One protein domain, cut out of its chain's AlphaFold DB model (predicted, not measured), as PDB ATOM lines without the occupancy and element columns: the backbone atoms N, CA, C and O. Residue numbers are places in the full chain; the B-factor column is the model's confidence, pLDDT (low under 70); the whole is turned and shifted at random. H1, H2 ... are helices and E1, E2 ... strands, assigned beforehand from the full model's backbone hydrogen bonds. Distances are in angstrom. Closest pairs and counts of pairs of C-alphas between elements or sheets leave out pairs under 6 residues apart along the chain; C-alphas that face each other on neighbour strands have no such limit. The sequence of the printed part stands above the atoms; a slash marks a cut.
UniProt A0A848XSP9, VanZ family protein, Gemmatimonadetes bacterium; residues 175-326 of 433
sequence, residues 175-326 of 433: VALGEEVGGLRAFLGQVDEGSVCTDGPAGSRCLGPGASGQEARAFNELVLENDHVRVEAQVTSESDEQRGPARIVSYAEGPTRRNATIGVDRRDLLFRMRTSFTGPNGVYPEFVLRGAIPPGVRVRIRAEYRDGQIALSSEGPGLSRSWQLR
ATOM      1  N   VAL A 175      41.805   2.617  17.416       97.50
ATOM      2  CA  VAL A 175      41.758   1.287  16.802       97.50
ATOM      3  C   VAL A 175      40.841   0.391  17.633       97.50
ATOM      4  O   VAL A 175      41.117   0.140  18.804       97.50
ATOM      5  N   ALA A 176      39.773  -0.106  17.016       97.25
ATOM      6  CA  ALA A 176      38.876  -1.112  17.579       97.25
ATOM      7  C   ALA A 176      39.032  -2.447  16.833       97.25
ATOM      8  O   ALA A 176      39.154  -2.454  15.602       97.25
ATOM      9  N   LEU A 177      39.021  -3.558  17.579       97.81
ATOM     10  CA  LEU A 177      39.107  -4.927  17.056       97.81
ATOM     11  C   LEU A 177      37.806  -5.679  17.304       97.81
ATOM     12  O   LEU A 177      37.251  -5.603  18.395       97.81
ATOM     13  N   GLY A 178      37.332  -6.402  16.291       96.56
ATOM     14  CA  GLY A 178      36.113  -7.215  16.354       96.56
ATOM     15  C   GLY A 178      34.816  -6.420  16.525       96.56
ATOM     16  O   GLY A 178      33.736  -7.004  16.540       96.56
ATOM     17  N   GLU A 179      34.895  -5.095  16.629       94.31
ATOM     18  CA  GLU A 179      33.751  -4.236  16.874       94.31
ATOM     19  C   GLU A 179      33.904  -2.868  16.199       94.31
ATOM     20  O   GLU A 179      34.986  -2.428  15.804       94.31
ATOM     21  N   GLU A 180      32.775  -2.192  16.012       88.12
ATOM     22  CA  GLU A 180      32.749  -0.793  15.613       88.12
ATOM     23  C   GLU A 180      33.001   0.107  16.828       88.12
ATOM     24  O   GLU A 180      32.527  -0.184  17.922       88.12
ATOM     25  N   VAL A 181      33.664   1.251  16.632       85.75
ATOM     26  CA  VAL A 181      33.706   2.314  17.648       85.75
ATOM     27  C   VAL A 181      32.260   2.737  17.963       85.75
ATOM     28  O   VAL A 181      31.607   3.381  17.140       85.75
ATOM     29  N   GLY A 182      31.746   2.313  19.122       86.44
ATOM     30  CA  GLY A 182      30.351   2.500  19.545       86.44
ATOM     31  C   GLY A 182      29.457   1.248  19.519       86.44
ATOM     32  O   GLY A 182      28.277   1.359  19.838       86.44
ATOM     33  N   GLY A 183      29.974   0.071  19.153       86.31
ATOM     34  CA  GLY A 183      29.347  -1.226  19.452       86.31
ATOM     35  C   GLY A 183      28.187  -1.695  18.568       86.31
ATOM     36  O   GLY A 183      27.517  -2.677  18.869       86.31
ATOM     37  N   LEU A 184      27.901  -1.016  17.454       86.12
ATOM     38  CA  LEU A 184      26.697  -1.311  16.658       86.12
ATOM     39  C   LEU A 184      26.868  -2.436  15.623       86.12
ATOM     40  O   LEU A 184      25.874  -2.903  15.063       86.12
ATOM     41  N   ARG A 185      28.106  -2.829  15.296       88.00
ATOM     42  CA  ARG A 185      28.420  -3.753  14.185       88.00
ATOM     43  C   ARG A 185      29.609  -4.665  14.493       88.00
ATOM     44  O   ARG A 185      30.642  -4.589  13.821       88.00
ATOM     45  N   ALA A 186      29.446  -5.514  15.501       94.81
ATOM     46  CA  ALA A 186      30.437  -6.514  15.884       94.81
ATOM     47  C   ALA A 186      30.650  -7.580  14.797       94.81
ATOM     48  O   ALA A 186      29.714  -7.970  14.093       94.81
ATOM     49  N   PHE A 187      31.888  -8.042  14.657       97.12
ATOM     50  CA  PHE A 187      32.254  -9.219  13.877       97.12
ATOM     51  C   PHE A 187      31.804 -10.490  14.611       97.12
ATOM     52  O   PHE A 187      32.004 -10.615  15.814       97.12
ATOM     53  N   LEU A 188      31.162 -11.418  13.892       96.88
ATOM     54  CA  LEU A 188      30.719 -12.704  14.436       96.88
ATOM     55  C   LEU A 188      31.852 -13.719  14.278       96.88
ATOM     56  O   LEU A 188      31.876 -14.530  13.350       96.88
ATOM     57  N   GLY A 189      32.830 -13.607  15.167       96.62
ATOM     58  CA  GLY A 189      33.984 -14.483  15.214       96.62
ATOM     59  C   GLY A 189      35.061 -13.962  16.150       96.62
ATOM     60  O   GLY A 189      34.855 -13.027  16.921       96.62
ATOM     61  N   GLN A 190      36.240 -14.561  16.048       97.94
ATOM     62  CA  GLN A 190      37.389 -14.226  16.876       97.94
ATOM     63  C   GLN A 190      38.389 -13.375  16.087       97.94
ATOM     64  O   GLN A 190      38.739 -13.715  14.953       97.94
ATOM     65  N   VAL A 191      38.863 -12.284  16.696       98.12
ATOM     66  CA  VAL A 191      39.990 -11.473  16.210       98.12
ATOM     67  C   VAL A 191      41.144 -11.651  17.193       98.12
ATOM     68  O   VAL A 191      41.070 -11.158  18.314       98.12
ATOM     69  N   ASP A 192      42.181 -12.391  16.793       97.62
ATOM     70  CA  ASP A 192      43.317 -12.724  17.668       97.62
ATOM     71  C   ASP A 192      44.294 -11.549  17.802       97.62
ATOM     72  O   ASP A 192      44.783 -11.235  18.884       97.62
ATOM     73  N   GLU A 193      44.583 -10.906  16.672       97.25
ATOM     74  CA  GLU A 193      45.492  -9.772  16.543       97.25
ATOM     75  C   GLU A 193      44.952  -8.827  15.469       97.25
ATOM     76  O   GLU A 193      44.327  -9.267  14.498       97.25
ATOM     77  N   GLY A 194      45.202  -7.529  15.619       97.81
ATOM     78  CA  GLY A 194      44.910  -6.561  14.574       97.81
ATOM     79  C   GLY A 194      45.566  -5.213  14.824       97.81
ATOM     80  O   GLY A 194      45.725  -4.777  15.966       97.81
ATOM     81  N   SER A 195      45.971  -4.563  13.741       98.06
ATOM     82  CA  SER A 195      46.705  -3.304  13.789       98.06
ATOM     83  C   SER A 195      46.502  -2.480  12.520       98.06
ATOM     84  O   SER A 195      46.059  -2.971  11.474       98.06
ATOM     85  N   VAL A 196      46.830  -1.193  12.625       98.25
ATOM     86  CA  VAL A 196      46.936  -0.275  11.490       98.25
ATOM     87  C   VAL A 196      48.354   0.266  11.450       98.25
ATOM     88  O   VAL A 196      48.803   0.916  12.385       98.25
ATOM     89  N   CYS A 197      49.071  -0.039  10.382       98.44
ATOM     90  CA  CYS A 197      50.473   0.272  10.185       98.44
ATOM     91  C   CYS A 197      50.676   1.269   9.045       98.44
ATOM     92  O   CYS A 197      49.877   1.348   8.118       98.44
ATOM     93  N   THR A 198      51.778   1.998   9.091       98.06
ATOM     94  CA  THR A 198      52.300   2.820   7.998       98.06
ATOM     95  C   THR A 198      53.818   2.681   7.985       98.06
ATOM     96  O   THR A 198      54.407   2.240   8.975       98.06
ATOM     97  N   ASP A 199      54.448   3.028   6.871       96.19
ATOM     98  CA  ASP A 199      55.904   3.012   6.757       96.19
ATOM     99  C   ASP A 199      56.396   4.443   6.911       96.19
ATOM    100  O   ASP A 199      55.777   5.364   6.387       96.19
ATOM    101  N   GLY A 200      57.501   4.621   7.623       92.62
ATOM    102  CA  GLY A 200      58.199   5.893   7.701       92.62
ATOM    103  C   GLY A 200      59.711   5.710   7.579       92.62
ATOM    104  O   GLY A 200      60.205   4.580   7.498       92.62
ATOM    105  N   PRO A 201      60.480   6.810   7.630       91.44
ATOM    106  CA  PRO A 201      61.939   6.779   7.504       91.44
ATOM    107  C   PRO A 201      62.635   5.893   8.550       91.44
ATOM    108  O   PRO A 201      63.696   5.333   8.288       91.44
ATOM    109  N   ALA A 202      62.032   5.751   9.734       93.62
ATOM    110  CA  ALA A 202      62.536   4.937  10.841       93.62
ATOM    111  C   ALA A 202      62.011   3.483  10.836       93.62
ATOM    112  O   ALA A 202      62.236   2.749  11.799       93.62
ATOM    113  N   GLY A 203      61.306   3.064   9.780       95.88
ATOM    114  CA  GLY A 203      60.654   1.758   9.668       95.88
ATOM    115  C   GLY A 203      59.131   1.828   9.807       95.88
ATOM    116  O   GLY A 203      58.534   2.905   9.819       95.88
ATOM    117  N   SER A 204      58.488   0.661   9.883       96.81
ATOM    118  CA  SER A 204      57.033   0.579  10.016       96.81
ATOM    119  C   SER A 204      56.578   0.955  11.429       96.81
ATOM    120  O   SER A 204      57.089   0.431  12.420       96.81
ATOM    121  N   ARG A 205      55.567   1.820  11.527       97.81
ATOM    122  CA  ARG A 205      54.881   2.171  12.777       97.81
ATOM    123  C   ARG A 205      53.481   1.581  12.752       97.81
ATOM    124  O   ARG A 205      52.778   1.761  11.766       97.81
ATOM    125  N   CYS A 206      53.065   0.923  13.829       98.25
ATOM    126  CA  CYS A 206      51.739   0.318  13.944       98.25
ATOM    127  C   CYS A 206      50.988   0.854  15.164       98.25
ATOM    128  O   CYS A 206      51.576   1.046  16.225       98.25
ATOM    129  N   LEU A 207      49.684   1.061  15.006       98.25
ATOM    130  CA  LEU A 207      48.738   1.339  16.075       98.25
ATOM    131  C   LEU A 207      47.901   0.091  16.343       98.25
ATOM    132  O   LEU A 207      47.329  -0.498  15.422       98.25
ATOM    133  N   GLY A 208      47.818  -0.286  17.614       97.25
ATOM    134  CA  GLY A 208      46.867  -1.271  18.117       97.25
ATOM    135  C   GLY A 208      45.797  -0.615  18.996       97.25
ATOM    136  O   GLY A 208      45.792   0.610  19.170       97.25
ATOM    137  N   PRO A 209      44.890  -1.417  19.573       96.44
ATOM    138  CA  PRO A 209      43.953  -0.949  20.589       96.44
ATOM    139  C   PRO A 209      44.654  -0.247  21.750       96.44
ATOM    140  O   PRO A 209      45.719  -0.673  22.190       96.44
ATOM    141  N   GLY A 210      44.041   0.821  22.260       96.00
ATOM    142  CA  GLY A 210      44.572   1.585  23.393       96.00
ATOM    143  C   GLY A 210      45.669   2.597  23.048       96.00
ATOM    144  O   GLY A 210      46.158   3.263  23.957       96.00
ATOM    145  N   ALA A 211      46.033   2.754  21.769       96.94
ATOM    146  CA  ALA A 211      46.927   3.824  21.338       96.94
ATOM    147  C   ALA A 211      46.408   5.203  21.785       96.94
ATOM    148  O   ALA A 211      45.216   5.510  21.678       96.94
ATOM    149  N   SER A 212      47.314   6.041  22.276       97.00
ATOM    150  CA  SER A 212      47.003   7.399  22.714       97.00
ATOM    151  C   SER A 212      46.697   8.324  21.531       97.00
ATOM    152  O   SER A 212      47.184   8.131  20.415       97.00
ATOM    153  N   GLY A 213      45.965   9.415  21.778       95.69
ATOM    154  CA  GLY A 213      45.711  10.432  20.746       95.69
ATOM    155  C   GLY A 213      46.989  11.105  20.213       95.69
ATOM    156  O   GLY A 213      47.021  11.587  19.084       95.69
ATOM    157  N   GLN A 214      48.080  11.130  20.990       97.12
ATOM    158  CA  GLN A 214      49.374  11.619  20.499       97.12
ATOM    159  C   GLN A 214      50.003  10.643  19.497       97.12
ATOM    160  O   GLN A 214      50.510  11.076  18.464       97.12
ATOM    161  N   GLU A 215      49.945   9.339  19.775       97.19
ATOM    162  CA  GLU A 215      50.415   8.313  18.842       97.19
ATOM    163  C   GLU A 215      49.583   8.294  17.561       97.19
ATOM    164  O   GLU A 215      50.162   8.198  16.481       97.19
ATOM    165  N   ALA A 216      48.259   8.458  17.668       97.44
ATOM    166  CA  ALA A 216      47.352   8.562  16.525       97.44
ATOM    167  C   ALA A 216      47.665   9.773  15.632       97.44
ATOM    168  O   ALA A 216      47.746   9.638  14.412       97.44
ATOM    169  N   ARG A 217      47.923  10.950  16.225       97.19
ATOM    170  CA  ARG A 217      48.354  12.146  15.479       97.19
ATOM    171  C   ARG A 217      49.667  11.922  14.729       97.19
ATOM    172  O   ARG A 217      49.702  12.110  13.518       97.19
ATOM    173  N   ALA A 218      50.701  11.444  15.421       96.56
ATOM    174  CA  ALA A 218      52.002  11.186  14.802       96.56
ATOM    175  C   ALA A 218      51.935  10.083  13.728       96.56
ATOM    176  O   ALA A 218      52.674  10.106  12.750       96.56
ATOM    177  N   PHE A 219      51.046   9.102  13.898       97.62
ATOM    178  CA  PHE A 219      50.773   8.093  12.881       97.62
ATOM    179  C   PHE A 219      50.106   8.694  11.638       97.62
ATOM    180  O   PHE A 219      50.518   8.388  10.524       97.62
ATOM    181  N   ASN A 220      49.103   9.559  11.811       97.06
ATOM    182  CA  ASN A 220      48.418  10.194  10.684       97.06
ATOM    183  C   ASN A 220      49.353  11.099   9.883       97.06
ATOM    184  O   ASN A 220      49.280  11.088   8.661       97.06
ATOM    185  N   GLU A 221      50.239  11.839  10.551       96.12
ATOM    186  CA  GLU A 221      51.274  12.636   9.882       96.12
ATOM    187  C   GLU A 221      52.125  11.762   8.950       96.12
ATOM    188  O   GLU A 221      52.292  12.102   7.783       96.12
ATOM    189  N   LEU A 222      52.554  10.580   9.413       96.75
ATOM    190  CA  LEU A 222      53.296   9.627   8.583       96.75
ATOM    191  C   LEU A 222      52.462   9.064   7.424       96.75
ATOM    192  O   LEU A 222      52.995   8.906   6.329       96.75
ATOM    193  N   VAL A 223      51.173   8.773   7.629       96.44
ATOM    194  CA  VAL A 223      50.287   8.307   6.543       96.44
ATOM    195  C   VAL A 223      50.150   9.369   5.453       96.44
ATOM    196  O   VAL A 223      50.208   9.027   4.276       96.44
ATOM    197  N   LEU A 224      49.978  10.637   5.841       94.06
ATOM    198  CA  LEU A 224      49.836  11.763   4.913       94.06
ATOM    199  C   LEU A 224      51.149  12.093   4.190       94.06
ATOM    200  O   LEU A 224      51.119  12.528   3.045       94.06
ATOM    201  N   GLU A 225      52.293  11.894   4.845       94.69
ATOM    202  CA  GLU A 225      53.611  12.115   4.243       94.69
ATOM    203  C   GLU A 225      54.006  10.993   3.268       94.69
ATOM    204  O   GLU A 225      54.607  11.266   2.232       94.69
ATOM    205  N   ASN A 226      53.675   9.738   3.592       94.50
ATOM    206  CA  ASN A 226      54.158   8.561   2.861       94.50
ATOM    207  C   ASN A 226      53.110   7.915   1.943       94.50
ATOM    208  O   ASN A 226      53.415   6.902   1.317       94.50
ATOM    209  N   ASP A 227      51.874   8.430   1.906       93.81
ATOM    210  CA  ASP A 227      50.756   7.868   1.131       93.81
ATOM    211  C   ASP A 227      50.610   6.344   1.298       93.81
ATOM    212  O   ASP A 227      50.283   5.601   0.364       93.81
ATOM    213  N   HIS A 228      50.861   5.862   2.517       96.31
ATOM    214  CA  HIS A 228      50.898   4.442   2.831       96.31
ATOM    215  C   HIS A 228      50.113   4.136   4.103       96.31
ATOM    216  O   HIS A 228      50.326   4.735   5.158       96.31
ATOM    217  N   VAL A 229      49.228   3.148   4.025       97.56
ATOM    218  CA  VAL A 229      48.593   2.547   5.195       97.56
ATOM    219  C   VAL A 229      48.303   1.076   4.945       97.56
ATOM    220  O   VAL A 229      47.816   0.679   3.892       97.56
ATOM    221  N   ARG A 230      48.557   0.256   5.956       98.12
ATOM    222  CA  ARG A 230      48.309  -1.176   5.964       98.12
ATOM    223  C   ARG A 230      47.476  -1.539   7.178       98.12
ATOM    224  O   ARG A 230      47.907  -1.342   8.302       98.12
ATOM    225  N   VAL A 231      46.301  -2.103   6.964       98.31
ATOM    226  CA  VAL A 231      45.477  -2.693   8.018       98.31
ATOM    227  C   VAL A 231      45.646  -4.204   7.942       98.31
ATOM    228  O   VAL A 231      45.515  -4.787   6.865       98.31
ATOM    229  N   GLU A 232      45.945  -4.855   9.057       98.44
ATOM    230  CA  GLU A 232      46.089  -6.310   9.105       98.44
ATOM    231  C   GLU A 232      45.462  -6.894  10.365       98.44
ATOM    232  O   GLU A 232      45.347  -6.219  11.387       98.44
ATOM    233  N   ALA A 233      45.003  -8.139  10.263       98.56
ATOM    234  CA  ALA A 233      44.443  -8.884  11.380       98.56
ATOM    235  C   ALA A 233      44.561 -10.390  11.166       98.56
ATOM    236  O   ALA A 233      44.643 -10.864  10.029       98.56
ATOM    237  N   GLN A 234      44.503 -11.143  12.258       98.62
ATOM    238  CA  GLN A 234      44.265 -12.580  12.226       98.62
ATOM    239  C   GLN A 234      42.885 -12.869  12.799       98.62
ATOM    240  O   GLN A 234      42.562 -12.444  13.908       98.62
ATOM    241  N   VAL A 235      42.066 -13.570  12.021       98.38
ATOM    242  CA  VAL A 235      40.661 -13.797  12.352       98.38
ATOM    243  C   VAL A 235      40.219 -15.221  12.087       98.38
ATOM    244  O   VAL A 235      40.757 -15.903  11.215       98.38
ATOM    245  N   THR A 236      39.173 -15.626  12.799       98.44
ATOM    246  CA  THR A 236      38.389 -16.829  12.517       98.44
ATOM    247  C   THR A 236      36.914 -16.441  12.532       98.44
ATOM    248  O   THR A 236      36.409 -16.014  13.566       98.44
ATOM    249  N   SER A 237      36.224 -16.553  11.394       97.50
ATOM    250  CA  SER A 237      34.779 -16.275  11.333       97.50
ATOM    251  C   SER A 237      33.982 -17.459  11.871       97.50
ATOM    252  O   SER A 237      34.296 -18.601  11.538       97.50
ATOM    253  N   GLU A 238      32.928 -17.215  12.647       97.25
ATOM    254  CA  GLU A 238      32.011 -18.270  13.110       97.25
ATOM    255  C   GLU A 238      30.900 -18.563  12.095       97.25
ATOM    256  O   GLU A 238      30.333 -19.654  12.081       97.25
ATOM    257  N   SER A 239      30.594 -17.597  11.229       94.81
ATOM    258  CA  SER A 239      29.473 -17.663  10.293       94.81
ATOM    259  C   SER A 239      29.852 -17.113   8.919       94.81
ATOM    260  O   SER A 239      30.774 -16.309   8.776       94.81
ATOM    261  N   ASP A 240      29.124 -17.537   7.892       93.75
ATOM    262  CA  ASP A 240      29.133 -16.940   6.558       93.75
ATOM    263  C   ASP A 240      27.862 -16.128   6.250       93.75
ATOM    264  O   ASP A 240      27.727 -15.575   5.154       93.75
ATOM    265  N   GLU A 241      26.943 -16.029   7.213       92.00
ATOM    266  CA  GLU A 241      25.667 -15.324   7.076       92.00
ATOM    267  C   GLU A 241      25.724 -13.870   7.563       92.00
ATOM    268  O   GLU A 241      24.756 -13.121   7.394       92.00
ATOM    269  N   GLN A 242      26.850 -13.445   8.141       91.50
ATOM    270  CA  GLN A 242      27.036 -12.083   8.628       91.50
ATOM    271  C   GLN A 242      26.825 -11.056   7.503       91.50
ATOM    272  O   GLN A 242      27.377 -11.200   6.416       91.50
ATOM    273  N   ARG A 243      26.020 -10.013   7.749       91.56
ATOM    274  CA  ARG A 243      25.658  -9.003   6.737       91.56
ATOM    275  C   ARG A 243      26.227  -7.619   7.022       91.56
ATOM    276  O   ARG A 243      26.289  -7.178   8.170       91.56
ATOM    277  N   GLY A 244      26.475  -6.884   5.938       79.31
ATOM    278  CA  GLY A 244      27.023  -5.523   5.964       79.31
ATOM    279  C   GLY A 244      28.538  -5.574   6.095       79.31
ATOM    280  O   GLY A 244      29.074  -6.661   6.097       79.31
ATOM    281  N   PRO A 245      29.269  -4.460   6.227       90.94
ATOM    282  CA  PRO A 245      30.653  -4.558   6.664       90.94
ATOM    283  C   PRO A 245      30.686  -4.681   8.193       90.94
ATOM    284  O   PRO A 245      30.700  -3.670   8.903       90.94
ATOM    285  N   ALA A 246      30.674  -5.906   8.703       95.50
ATOM    286  CA  ALA A 246      30.975  -6.166  10.104       95.50
ATOM    287  C   ALA A 246      32.454  -5.919  10.386       95.50
ATOM    288  O   ALA A 246      33.300  -6.254   9.559       95.50
ATOM    289  N   ARG A 247      32.774  -5.251  11.495       95.75
ATOM    290  CA  ARG A 247      34.088  -4.620  11.669       95.75
ATOM    291  C   ARG A 247      35.090  -5.578  12.292       95.75
ATOM    292  O   ARG A 247      34.882  -6.044  13.401       95.75
ATOM    293  N   ILE A 248      36.185  -5.828  11.576       97.56
ATOM    294  CA  ILE A 248      37.304  -6.626  12.082       97.56
ATOM    295  C   ILE A 248      38.353  -5.700  12.693       97.56
ATOM    296  O   ILE A 248      38.708  -5.866  13.853       97.56
ATOM    297  N   VAL A 249      38.810  -4.704  11.927       98.06
ATOM    298  CA  VAL A 249      39.678  -3.624  12.415       98.06
ATOM    299  C   VAL A 249      39.099  -2.305  11.941       98.06
ATOM    300  O   VAL A 249      38.898  -2.110  10.739       98.06
ATOM    301  N   SER A 250      38.846  -1.386  12.865       97.06
ATOM    302  CA  SER A 250      38.377  -0.037  12.551       97.06
ATOM    303  C   SER A 250      39.300   0.994  13.182       97.06
ATOM    304  O   SER A 250      39.416   1.029  14.399       97.06
ATOM    305  N   TYR A 251      39.901   1.862  12.365       97.69
ATOM    306  CA  TYR A 251      40.591   3.069  12.816       97.69
ATOM    307  C   TYR A 251      39.688   4.275  12.566       97.69
ATOM    308  O   TYR A 251      39.510   4.712  11.421       97.69
ATOM    309  N   ALA A 252      39.016   4.742  13.619       96.88
ATOM    310  CA  ALA A 252      37.921   5.697  13.501       96.88
ATOM    311  C   ALA A 252      37.732   6.556  14.755       96.88
ATOM    312  O   ALA A 252      38.008   6.123  15.868       96.88
ATOM    313  N   GLU A 253      37.197   7.758  14.560       95.62
ATOM    314  CA  GLU A 253      36.703   8.634  15.636       95.62
ATOM    315  C   GLU A 253      35.283   8.218  16.066       95.62
ATOM    316  O   GLU A 253      34.875   8.400  17.206       95.62
ATOM    317  N   GLY A 254      34.524   7.610  15.148       93.88
ATOM    318  CA  GLY A 254      33.174   7.119  15.405       93.88
ATOM    319  C   GLY A 254      32.563   6.397  14.197       93.88
ATOM    320  O   GLY A 254      33.228   6.200  13.173       93.88
ATOM    321  N   PRO A 255      31.268   6.037  14.254       90.69
ATOM    322  CA  PRO A 255      30.620   5.184  13.248       90.69
ATOM    323  C   PRO A 255      30.453   5.844  11.869       90.69
ATOM    324  O   PRO A 255      30.211   5.171  10.858       90.69
ATOM    325  N   THR A 256      30.567   7.171  11.801       91.56
ATOM    326  CA  THR A 256      30.426   7.971  10.573       91.56
ATOM    327  C   THR A 256      31.720   8.660  10.150       91.56
ATOM    328  O   THR A 256      31.755   9.266   9.082       91.56
ATOM    329  N   ARG A 257      32.786   8.559  10.952       94.62
ATOM    330  CA  ARG A 257      34.081   9.197  10.702       94.62
ATOM    331  C   ARG A 257      35.199   8.174  10.870       94.62
ATOM    332  O   ARG A 257      35.831   8.092  11.920       94.62
ATOM    333  N   ARG A 258      35.453   7.411   9.805       94.62
ATOM    334  CA  ARG A 258      36.499   6.379   9.770       94.62
ATOM    335  C   ARG A 258      37.663   6.824   8.902       94.62
ATOM    336  O   ARG A 258      37.419   7.351   7.823       94.62
ATOM    337  N   ASN A 259      38.882   6.588   9.369       97.06
ATOM    338  CA  ASN A 259      40.102   6.794   8.595       97.06
ATOM    339  C   ASN A 259      40.368   5.559   7.722       97.06
ATOM    340  O   ASN A 259      40.480   5.667   6.505       97.06
ATOM    341  N   ALA A 260      40.350   4.367   8.324       97.06
ATOM    342  CA  ALA A 260      40.461   3.098   7.611       97.06
ATOM    343  C   ALA A 260      39.670   1.994   8.313       97.06
ATOM    344  O   ALA A 260      39.448   2.024   9.527       97.06
ATOM    345  N   THR A 261      39.195   1.013   7.554       97.25
ATOM    346  CA  THR A 261      38.438  -0.105   8.108       97.25
ATOM    347  C   THR A 261      38.566  -1.343   7.242       97.25
ATOM    348  O   THR A 261      38.283  -1.294   6.045       97.25
ATOM    349  N   ILE A 262      38.893  -2.463   7.881       97.56
ATOM    350  CA  ILE A 262      38.652  -3.794   7.341       97.56
ATOM    351  C   ILE A 262      37.383  -4.356   7.982       97.56
ATOM    352  O   ILE A 262      37.212  -4.338   9.205       97.56
ATOM    353  N   GLY A 263      36.488  -4.867   7.149       96.94
ATOM    354  CA  GLY A 263      35.324  -5.610   7.599       96.94
ATOM    355  C   GLY A 263      35.020  -6.810   6.719       96.94
ATOM    356  O   GLY A 263      35.727  -7.082   5.752       96.94
ATOM    357  N   VAL A 264      33.946  -7.509   7.054       96.75
ATOM    358  CA  VAL A 264      33.443  -8.653   6.293       96.75
ATOM    359  C   VAL A 264      31.972  -8.453   5.963       96.75
ATOM    360  O   VAL A 264      31.232  -8.001   6.830       96.75
ATOM    361  N   ASP A 265      31.567  -8.801   4.741       96.06
ATOM    362  CA  ASP A 265      30.169  -9.058   4.365       96.06
ATOM    363  C   ASP A 265      30.084 -10.483   3.828       96.06
ATOM    364  O   ASP A 265      30.677 -10.824   2.799       96.06
ATOM    365  N   ARG A 266      29.362 -11.345   4.539       95.50
ATOM    366  CA  ARG A 266      29.337 -12.798   4.345       95.50
ATOM    367  C   ARG A 266      30.736 -13.405   4.454       95.50
ATOM    368  O   ARG A 266      31.264 -13.530   5.549       95.50
ATOM    369  N   ARG A 267      31.346 -13.767   3.322       96.44
ATOM    370  CA  ARG A 267      32.712 -14.323   3.235       96.44
ATOM    371  C   ARG A 267      33.696 -13.352   2.584       96.44
ATOM    372  O   ARG A 267      34.858 -13.703   2.362       96.44
ATOM    373  N   ASP A 268      33.221 -12.177   2.189       96.75
ATOM    374  CA  ASP A 268      33.981 -11.224   1.400       96.75
ATOM    375  C   ASP A 268      34.671 -10.232   2.334       96.75
ATOM    376  O   ASP A 268      34.035  -9.619   3.190       96.75
ATOM    377  N   LEU A 269      35.977 -10.068   2.151       97.12
ATOM    378  CA  LEU A 269      36.768  -9.064   2.848       97.12
ATOM    379  C   LEU A 269      36.517  -7.708   2.196       97.12
ATOM    380  O   LEU A 269      36.649  -7.565   0.978       97.12
ATOM    381  N   LEU A 270      36.187  -6.722   3.017       96.38
ATOM    382  CA  LEU A 270      35.877  -5.361   2.618       96.38
ATOM    383  C   LEU A 270      36.914  -4.412   3.201       96.38
ATOM    384  O   LEU A 270      37.166  -4.432   4.404       96.38
ATOM    385  N   PHE A 271      37.466  -3.539   2.368       96.44
ATOM    386  CA  PHE A 271      38.338  -2.457   2.798       96.44
ATOM    387  C   PHE A 271      37.737  -1.107   2.422       96.44
ATOM    388  O   PHE A 271      37.252  -0.894   1.305       96.44
ATOM    389  N   ARG A 272      37.767  -0.199   3.394       95.38
ATOM    390  CA  ARG A 272      37.312   1.185   3.294       95.38
ATOM    391  C   ARG A 272      38.398   2.093   3.829       95.38
ATOM    392  O   ARG A 272      38.987   1.804   4.867       95.38
ATOM    393  N   MET A 273      38.603   3.212   3.156       95.38
ATOM    394  CA  MET A 273      39.607   4.193   3.534       95.38
ATOM    395  C   MET A 273      39.085   5.586   3.220       95.38
ATOM    396  O   MET A 273      38.466   5.771   2.172       95.38
ATOM    397  N   ARG A 274      39.304   6.544   4.121       95.06
ATOM    398  CA  ARG A 274      39.003   7.960   3.904       95.06
ATOM    399  C   ARG A 274      40.051   8.571   2.992       95.06
ATOM    400  O   ARG A 274      41.239   8.556   3.304       95.06
ATOM    401  N   THR A 275      39.558   9.145   1.912       91.75
ATOM    402  CA  THR A 275      40.281   9.969   0.954       91.75
ATOM    403  C   THR A 275      39.398  11.161   0.608       91.75
ATOM    404  O   THR A 275      38.197  11.162   0.919       91.75
ATOM    405  N   SER A 276      39.962  12.138  -0.095       84.81
ATOM    406  CA  SER A 276      39.200  13.256  -0.667       84.81
ATOM    407  C   SER A 276      38.009  12.773  -1.521       84.81
ATOM    408  O   SER A 276      36.935  13.375  -1.524       84.81
ATOM    409  N   PHE A 277      38.157  11.623  -2.186       83.44
ATOM    410  CA  PHE A 277      37.124  10.992  -3.008       83.44
ATOM    411  C   PHE A 277      36.084  10.171  -2.241       83.44
ATOM    412  O   PHE A 277      34.895  10.215  -2.566       83.44
ATOM    413  N   THR A 278      36.503   9.377  -1.254       86.81
ATOM    414  CA  THR A 278      35.601   8.447  -0.546       86.81
ATOM    415  C   THR A 278      34.808   9.110   0.580       86.81
ATOM    416  O   THR A 278      33.857   8.518   1.116       86.81
ATOM    417  N   GLY A 279      35.185  10.346   0.918       88.94
ATOM    418  CA  GLY A 279      34.563  11.187   1.927       88.94
ATOM    419  C   GLY A 279      34.865  10.749   3.366       88.94
ATOM    420  O   GLY A 279      35.536   9.740   3.602       88.94
ATOM    421  N   PRO A 280      34.303  11.454   4.368       90.50
ATOM    422  CA  PRO A 280      34.673  11.292   5.782       90.50
ATOM    423  C   PRO A 280      34.469   9.885   6.364       90.50
ATOM    424  O   PRO A 280      35.030   9.543   7.405       90.50
ATOM    425  N   ASN A 281      33.654   9.052   5.721       90.62
ATOM    426  CA  ASN A 281      33.348   7.700   6.186       90.62
ATOM    427  C   ASN A 281      33.957   6.592   5.306       90.62
ATOM    428  O   ASN A 281      33.678   5.411   5.532       90.62
ATOM    429  N   GLY A 282      34.729   6.960   4.277       89.69
ATOM    430  CA  GLY A 282      35.415   6.015   3.399       89.69
ATOM    431  C   GLY A 282      34.487   5.034   2.675       89.69
ATOM    432  O   GLY A 282      34.851   3.879   2.482       89.69
ATOM    433  N   VAL A 283      33.238   5.417   2.377       84.69
ATOM    434  CA  VAL A 283      32.192   4.435   2.017       84.69
ATOM    435  C   VAL A 283      32.291   3.984   0.564       84.69
ATOM    436  O   VAL A 283      32.004   2.820   0.291       84.69
ATOM    437  N   TYR A 284      32.658   4.874  -0.364       78.50
ATOM    438  CA  TYR A 284      32.651   4.558  -1.792       78.50
ATOM    439  C   TYR A 284      33.882   5.096  -2.526       78.50
ATOM    440  O   TYR A 284      34.115   6.296  -2.461       78.50
ATOM    441  N   PRO A 285      34.590   4.265  -3.314       81.56
ATOM    442  CA  PRO A 285      34.353   2.836  -3.523       81.56
ATOM    443  C   PRO A 285      34.732   1.987  -2.301       81.56
ATOM    444  O   PRO A 285      35.562   2.372  -1.486       81.56
ATOM    445  N   GLU A 286      34.107   0.817  -2.205       86.56
ATOM    446  CA  GLU A 286      34.487  -0.236  -1.268       86.56
ATOM    447  C   GLU A 286      35.298  -1.289  -2.026       86.56
ATOM    448  O   GLU A 286      34.908  -1.710  -3.121       86.56
ATOM    449  N   PHE A 287      36.431  -1.699  -1.461       91.56
ATOM    450  CA  PHE A 287      37.327  -2.671  -2.081       91.56
ATOM    451  C   PHE A 287      37.014  -4.060  -1.546       91.56
ATOM    452  O   PHE A 287      36.946  -4.245  -0.334       91.56
ATOM    453  N   VAL A 288      36.797  -5.023  -2.442       93.50
ATOM    454  CA  VAL A 288      36.227  -6.328  -2.085       93.50
ATOM    455  C   VAL A 288      37.124  -7.464  -2.562       93.50
ATOM    456  O   VAL A 288      37.326  -7.622  -3.767       93.50
ATOM    457  N   LEU A 289      37.581  -8.309  -1.636       95.19
ATOM    458  CA  LEU A 289      38.212  -9.594  -1.938       95.19
ATOM    459  C   LEU A 289      37.231 -10.723  -1.602       95.19
ATOM    460  O   LEU A 289      36.924 -10.989  -0.441       95.19
ATOM    461  N   ARG A 290      36.712 -11.382  -2.642       95.31
ATOM    462  CA  ARG A 290      35.623 -12.356  -2.495       95.31
ATOM    463  C   ARG A 290      36.074 -13.687  -1.908       95.31
ATOM    464  O   ARG A 290      37.086 -14.249  -2.342       95.31
ATOM    465  N   GLY A 291      35.262 -14.237  -1.003       95.12
ATOM    466  CA  GLY A 291      35.525 -15.518  -0.343       95.12
ATOM    467  C   GLY A 291      36.862 -15.537   0.400       95.12
ATOM    468  O   GLY A 291      37.562 -16.546   0.375       95.12
ATOM    469  N   ALA A 292      37.246 -14.395   0.966       97.12
ATOM    470  CA  ALA A 292      38.500 -14.201   1.673       97.12
ATOM    471  C   ALA A 292      38.486 -14.806   3.079       97.12
ATOM    472  O   ALA A 292      39.551 -15.149   3.579       97.12
ATOM    473  N   ILE A 293      37.318 -14.943   3.713       97.56
ATOM    474  CA  ILE A 293      37.209 -15.398   5.105       97.56
ATOM    475  C   ILE A 293      36.197 -16.553   5.184       97.56
ATOM    476  O   ILE A 293      34.996 -16.316   5.315       97.56
ATOM    477  N   PRO A 294      36.641 -17.813   5.032       97.25
ATOM    478  CA  PRO A 294      35.790 -18.979   5.256       97.25
ATOM    479  C   PRO A 294      35.438 -19.144   6.749       97.25
ATOM    480  O   PRO A 294      36.273 -18.833   7.602       97.25
ATOM    481  N   PRO A 295      34.246 -19.668   7.087       97.50
ATOM    482  CA  PRO A 295      33.893 -19.963   8.474       97.50
ATOM    483  C   PRO A 295      34.780 -21.079   9.048       97.50
ATOM    484  O   PRO A 295      35.111 -22.039   8.351       97.50
ATOM    485  N   GLY A 296      35.177 -20.946  10.314       97.62
ATOM    486  CA  GLY A 296      35.992 -21.912  11.056       97.62
ATOM    487  C   GLY A 296      37.466 -21.994  10.642       97.62
ATOM    488  O   GLY A 296      38.207 -22.796  11.206       97.62
ATOM    489  N   VAL A 297      37.918 -21.186   9.677       97.94
ATOM    490  CA  VAL A 297      39.313 -21.171   9.218       97.94
ATOM    491  C   VAL A 297      40.017 -19.932   9.753       97.94
ATOM    492  O   VAL A 297      39.591 -18.808   9.492       97.94
ATOM    493  N   ARG A 298      41.132 -20.142  10.456       98.31
ATOM    494  CA  ARG A 298      42.005 -19.056  10.906       98.31
ATOM    495  C   ARG A 298      42.781 -18.493   9.719       98.31
ATOM    496  O   ARG A 298      43.570 -19.207   9.097       98.31
ATOM    497  N   VAL A 299      42.567 -17.219   9.415       98.38
ATOM    498  CA  VAL A 299      43.182 -16.519   8.282       98.38
ATOM    499  C   VAL A 299      43.845 -15.224   8.741       98.38
ATOM    500  O   VAL A 299      43.344 -14.528   9.621       98.38
ATOM    501  N   ARG A 300      44.978 -14.887   8.130       98.56
ATOM    502  CA  ARG A 300      45.612 -13.574   8.198       98.56
ATOM    503  C   ARG A 300      45.139 -12.753   7.010       98.56
ATOM    504  O   ARG A 300      45.385 -13.120   5.864       98.56
ATOM    505  N   ILE A 301      44.470 -11.647   7.292       98.44
ATOM    506  CA  ILE A 301      43.974 -10.710   6.288       98.44
ATOM    507  C   ILE A 301      44.819  -9.444   6.300       98.44
ATOM    508  O   ILE A 301      45.273  -8.991   7.352       98.44
ATOM    509  N   ARG A 302      45.004  -8.855   5.121       98.38
ATOM    510  CA  ARG A 302      45.727  -7.598   4.945       98.38
ATOM    511  C   ARG A 302      45.031  -6.745   3.896       98.38
ATOM    512  O   ARG A 302      44.667  -7.242   2.832       98.38
ATOM    513  N   ALA A 303      44.883  -5.462   4.191       97.94
ATOM    514  CA  ALA A 303      44.564  -4.432   3.218       97.94
ATOM    515  C   ALA A 303      45.660  -3.371   3.255       97.94
ATOM    516  O   ALA A 303      45.940  -2.811   4.308       97.94
ATOM    517  N   GLU A 304      46.283  -3.104   2.121       97.56
ATOM    518  CA  GLU A 304      47.362  -2.134   1.983       97.56
ATOM    519  C   GLU A 304      46.975  -1.112   0.925       97.56
ATOM    520  O   GLU A 304      46.550  -1.473  -0.171       97.56
ATOM    521  N   TYR A 305      47.112   0.161   1.264       95.56
ATOM    522  CA  TYR A 305      47.111   1.274   0.338       95.56
ATOM    523  C   TYR A 305      48.529   1.829   0.269       95.56
ATOM    524  O   TYR A 305      49.082   2.157   1.314       95.56
ATOM    525  N   ARG A 306      49.098   1.944  -0.932       94.38
ATOM    526  CA  ARG A 306      50.417   2.537  -1.175       94.38
ATOM    527  C   ARG A 306      50.423   3.256  -2.514       94.38
ATOM    528  O   ARG A 306      50.175   2.615  -3.539       94.38
ATOM    529  N   ASP A 307      50.701   4.557  -2.521       90.25
ATOM    530  CA  ASP A 307      50.843   5.359  -3.748       90.25
ATOM    531  C   ASP A 307      49.650   5.194  -4.716       90.25
ATOM    532  O   ASP A 307      49.794   4.913  -5.913       90.25
ATOM    533  N   GLY A 308      48.427   5.258  -4.182       87.25
ATOM    534  CA  GLY A 308      47.198   5.068  -4.957       87.25
ATOM    535  C   GLY A 308      46.858   3.609  -5.296       87.25
ATOM    536  O   GLY A 308      45.796   3.340  -5.863       87.25
ATOM    537  N   GLN A 309      47.737   2.649  -4.998       89.62
ATOM    538  CA  GLN A 309      47.494   1.224  -5.215       89.62
ATOM    539  C   GLN A 309      46.853   0.604  -3.988       89.62
ATOM    540  O   GLN A 309      47.254   0.892  -2.869       89.62
ATOM    541  N   ILE A 310      45.893  -0.290  -4.206       92.75
ATOM    542  CA  ILE A 310      45.232  -1.025  -3.131       92.75
ATOM    543  C   ILE A 310      45.480  -2.507  -3.330       92.75
ATOM    544  O   ILE A 310      45.186  -3.045  -4.394       92.75
ATOM    545  N   ALA A 311      45.998  -3.172  -2.309       95.62
ATOM    546  CA  ALA A 311      46.184  -4.609  -2.268       95.62
ATOM    547  C   ALA A 311      45.364  -5.200  -1.122       95.62
ATOM    548  O   ALA A 311      45.394  -4.704  -0.003       95.62
ATOM    549  N   LEU A 312      44.632  -6.270  -1.407       97.12
ATOM    550  CA  LEU A 312      43.921  -7.076  -0.424       97.12
ATOM    551  C   LEU A 312      44.491  -8.486  -0.472       97.12
ATOM    552  O   LEU A 312      44.632  -9.047  -1.559       97.12
ATOM    553  N   SER A 313      44.764  -9.089   0.676       98.12
ATOM    554  CA  SER A 313      45.116 -10.503   0.759       98.12
ATOM    555  C   SER A 313      44.470 -11.195   1.952       98.12
ATOM    556  O   SER A 313      44.086 -10.568   2.940       98.12
ATOM    557  N   SER A 314      44.308 -12.508   1.816       98.19
ATOM    558  CA  SER A 314      43.894 -13.427   2.867       98.19
ATOM    559  C   SER A 314      44.679 -14.727   2.734       98.19
ATOM    560  O   SER A 314      44.687 -15.350   1.667       98.19
ATOM    561  N   GLU A 315      45.351 -15.117   3.811       98.44
ATOM    562  CA  GLU A 315      46.259 -16.258   3.868       98.44
ATOM    563  C   GLU A 315      45.945 -17.128   5.088       98.44
ATOM    564  O   GLU A 315      45.831 -16.638   6.206       98.44
ATOM    565  N   GLY A 316      45.820 -18.435   4.900       97.25
ATOM    566  CA  GLY A 316      45.555 -19.399   5.967       97.25
ATOM    567  C   GLY A 316      45.780 -20.837   5.495       97.25
ATOM    568  O   GLY A 316      46.176 -21.058   4.346       97.25
ATOM    569  N   PRO A 317      45.541 -21.844   6.350       97.31
ATOM    570  CA  PRO A 317      45.707 -23.249   5.981       97.31
ATOM    571  C   PRO A 317      44.876 -23.611   4.739       97.31
ATOM    572  O   PRO A 317      43.649 -23.591   4.771       97.31
ATOM    573  N   GLY A 318      45.549 -23.909   3.621       94.88
ATOM    574  CA  GLY A 318      44.895 -24.238   2.347       94.88
ATOM    575  C   GLY A 318      44.200 -23.063   1.642       94.88
ATOM    576  O   GLY A 318      43.496 -23.284   0.657       94.88
ATOM    577  N   LEU A 319      44.394 -21.824   2.107       93.88
ATOM    578  CA  LEU A 319      43.812 -20.620   1.518       93.88
ATOM    579  C   LEU A 319      44.906 -19.585   1.245       93.88
ATOM    580  O   LEU A 319      45.560 -19.102   2.161       93.88
ATOM    581  N   SER A 320      45.061 -19.187  -0.013       96.56
ATOM    582  CA  SER A 320      45.816 -17.991  -0.381       96.56
ATOM    583  C   SER A 320      45.031 -17.249  -1.449       96.56
ATOM    584  O   SER A 320      44.735 -17.792  -2.516       96.56
ATOM    585  N   ARG A 321      44.611 -16.028  -1.128       94.31
ATOM    586  CA  ARG A 321      43.890 -15.143  -2.041       94.31
ATOM    587  C   ARG A 321      44.512 -13.769  -1.964       94.31
ATOM    588  O   ARG A 321      44.709 -13.241  -0.876       94.31
ATOM    589  N   SER A 322      44.754 -13.166  -3.115       94.88
ATOM    590  CA  SER A 322      45.192 -11.784  -3.198       94.88
ATOM    591  C   SER A 322      44.544 -11.088  -4.384       94.88
ATOM    592  O   SER A 322      44.134 -11.708  -5.368       94.88
ATOM    593  N   TRP A 323      44.405  -9.780  -4.260       92.00
ATOM    594  CA  TRP A 323      43.907  -8.902  -5.298       92.00
ATOM    595  C   TRP A 323      44.628  -7.570  -5.183       92.00
ATOM    596  O   TRP A 323      44.802  -7.055  -4.085       92.00
ATOM    597  N   GLN A 324      45.038  -7.010  -6.314       90.31
ATOM    598  CA  GLN A 324      45.700  -5.715  -6.365       90.31
ATOM    599  C   GLN A 324      45.024  -4.849  -7.419       90.31
ATOM    600  O   GLN A 324      44.777  -5.289  -8.545       90.31
ATOM    601  N   LEU A 325      44.754  -3.604  -7.058       83.75
ATOM    602  CA  LEU A 325      44.193  -2.591  -7.926       83.75
ATOM    603  C   LEU A 325      45.167  -1.429  -8.048       83.75
ATOM    604  O   LEU A 325      45.547  -0.807  -7.061       83.75
ATOM    605  N   ARG A 326      45.555  -1.132  -9.287       76.31
ATOM    606  CA  ARG A 326      46.382   0.031  -9.614       76.31
ATOM    607  C   ARG A 326      45.490   1.243  -9.935       76.31
ATOM    608  O   ARG A 326      44.412   1.042 -10.498       76.31
TER     609      ARG A 326
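What this domain is: This is residues 175 to 326 of the 433 residues of the protein "VanZ family protein" of Gemmatimonadetes bacterium (UniProt A0A848XSP9). Two twisted sheets lie face to face as a sandwich, their strands crossed at 38 degrees, and one helix, H1, packs on strands E3 and E2 at one end of the larger sheet. The larger sheet has the order E3, E2, E4, E9, E10, E11 and the smaller E1, E5, E6, E7, E8, both all antiparallel. The printed part has 152 residues, with one named helix and eleven named strands in the order E1, E2, E3, H1, E4, E5, E6, E7, E8, E9, E10, E11; the class is mostly strand. It is compact, with a radius of gyration of the C-alphas of 14.3 A, and its rounded outline spans 38 by 32 by 28 A.

Where its parts are: Find C-alpha 175 at (41.758, 1.287, 16.802), where E1 begins, residues 175 to 177. Next comes E2, residues 189 to 200, the longest strand by residues, 32.5 A from first to last C-alpha; it bends by 52 degrees at residue 192. E3 is residues 203 to 207, 13.5 A. Look then at C-alpha 213, at (45.711, 10.432, 20.746): from there H1 runs 19.9 A to residue 226. E4, residues 228 to 237, is 27.6 A long and bends by 53 degrees at residue 234. E5, residues 246 to 254, 14.5 A, bends by 98 degrees at residue 249, and E6, residues 257 to 265, 19.7 A, by 87 degrees at residue 260. E7 is residues 268 to 273, 16.5 A, and E8 residues 287 to 289, 7.0 A. E9 is residues 298 to 306, 26.1 A; E10 is residues 309 to 316, 23.5 A; E11, residues 319 to 325, 20.4 A, ends at C-alpha 325, (44.193, -2.591, -7.926).

How they stand to each other: Begin in the larger sheet, whose edge strands are E3 and E11. E2 and E3 form a hairpin, with N 198 and O 205 at 2.9 A. Between E2 and E4 look at N 197 and O 230, 2.7 A; between E4 and E9, at N 231 and O 303, 2.8 A. E9, E10 and E11 are a meander, each strand the antiparallel neighbour of the one before, with N 300 and O 315 at 2.7 A and N 312 and O 323 at 2.8 A. H1 is on one face of this sheet, making two layers, helix and sheet; it lies over E3 and E2 at a height of 8.9 A, slantwise to the strands. The closest C-alphas of H1 and E2 are those of Val 223 and Thr 198, 6.0 A apart. Every O i to N i+4 pair of H1 is within hydrogen-bond range. E3, H1 and E4 form a split strand-helix-strand unit, two strands running the same way with E2 between them, and its crossover is right-handed. In the other sheet E1 and E5 are neighbours, with N 176 and O 250 at 2.9 A, and E5, E6, E7 and E8 are a second meander, for instance with N 251 and O 260 at 2.9 A, N 263 and O 270 at 2.9 A, and N 271 and O 287 at 2.8 A. Across the sandwich, the closest C-alphas of E2 and E5 are those of Gly 194 and Val 249, 6.4 A apart; those of E8 and E10 are Leu 289 and Leu 312, also 6.4 A. H1 and E6 are apart.

The domain as a whole: The two C-alphas farthest apart are those of Pro 201 and Glu 241, 42.5 A. The printed part has no cut. The links E1 to E2 and E7 to E8 are long; the latter is residues 274 to 286, with no named element. Read the B-factor column for the pLDDT of this model: its mean over the printed part is 94.6, and no printed residue is under 70.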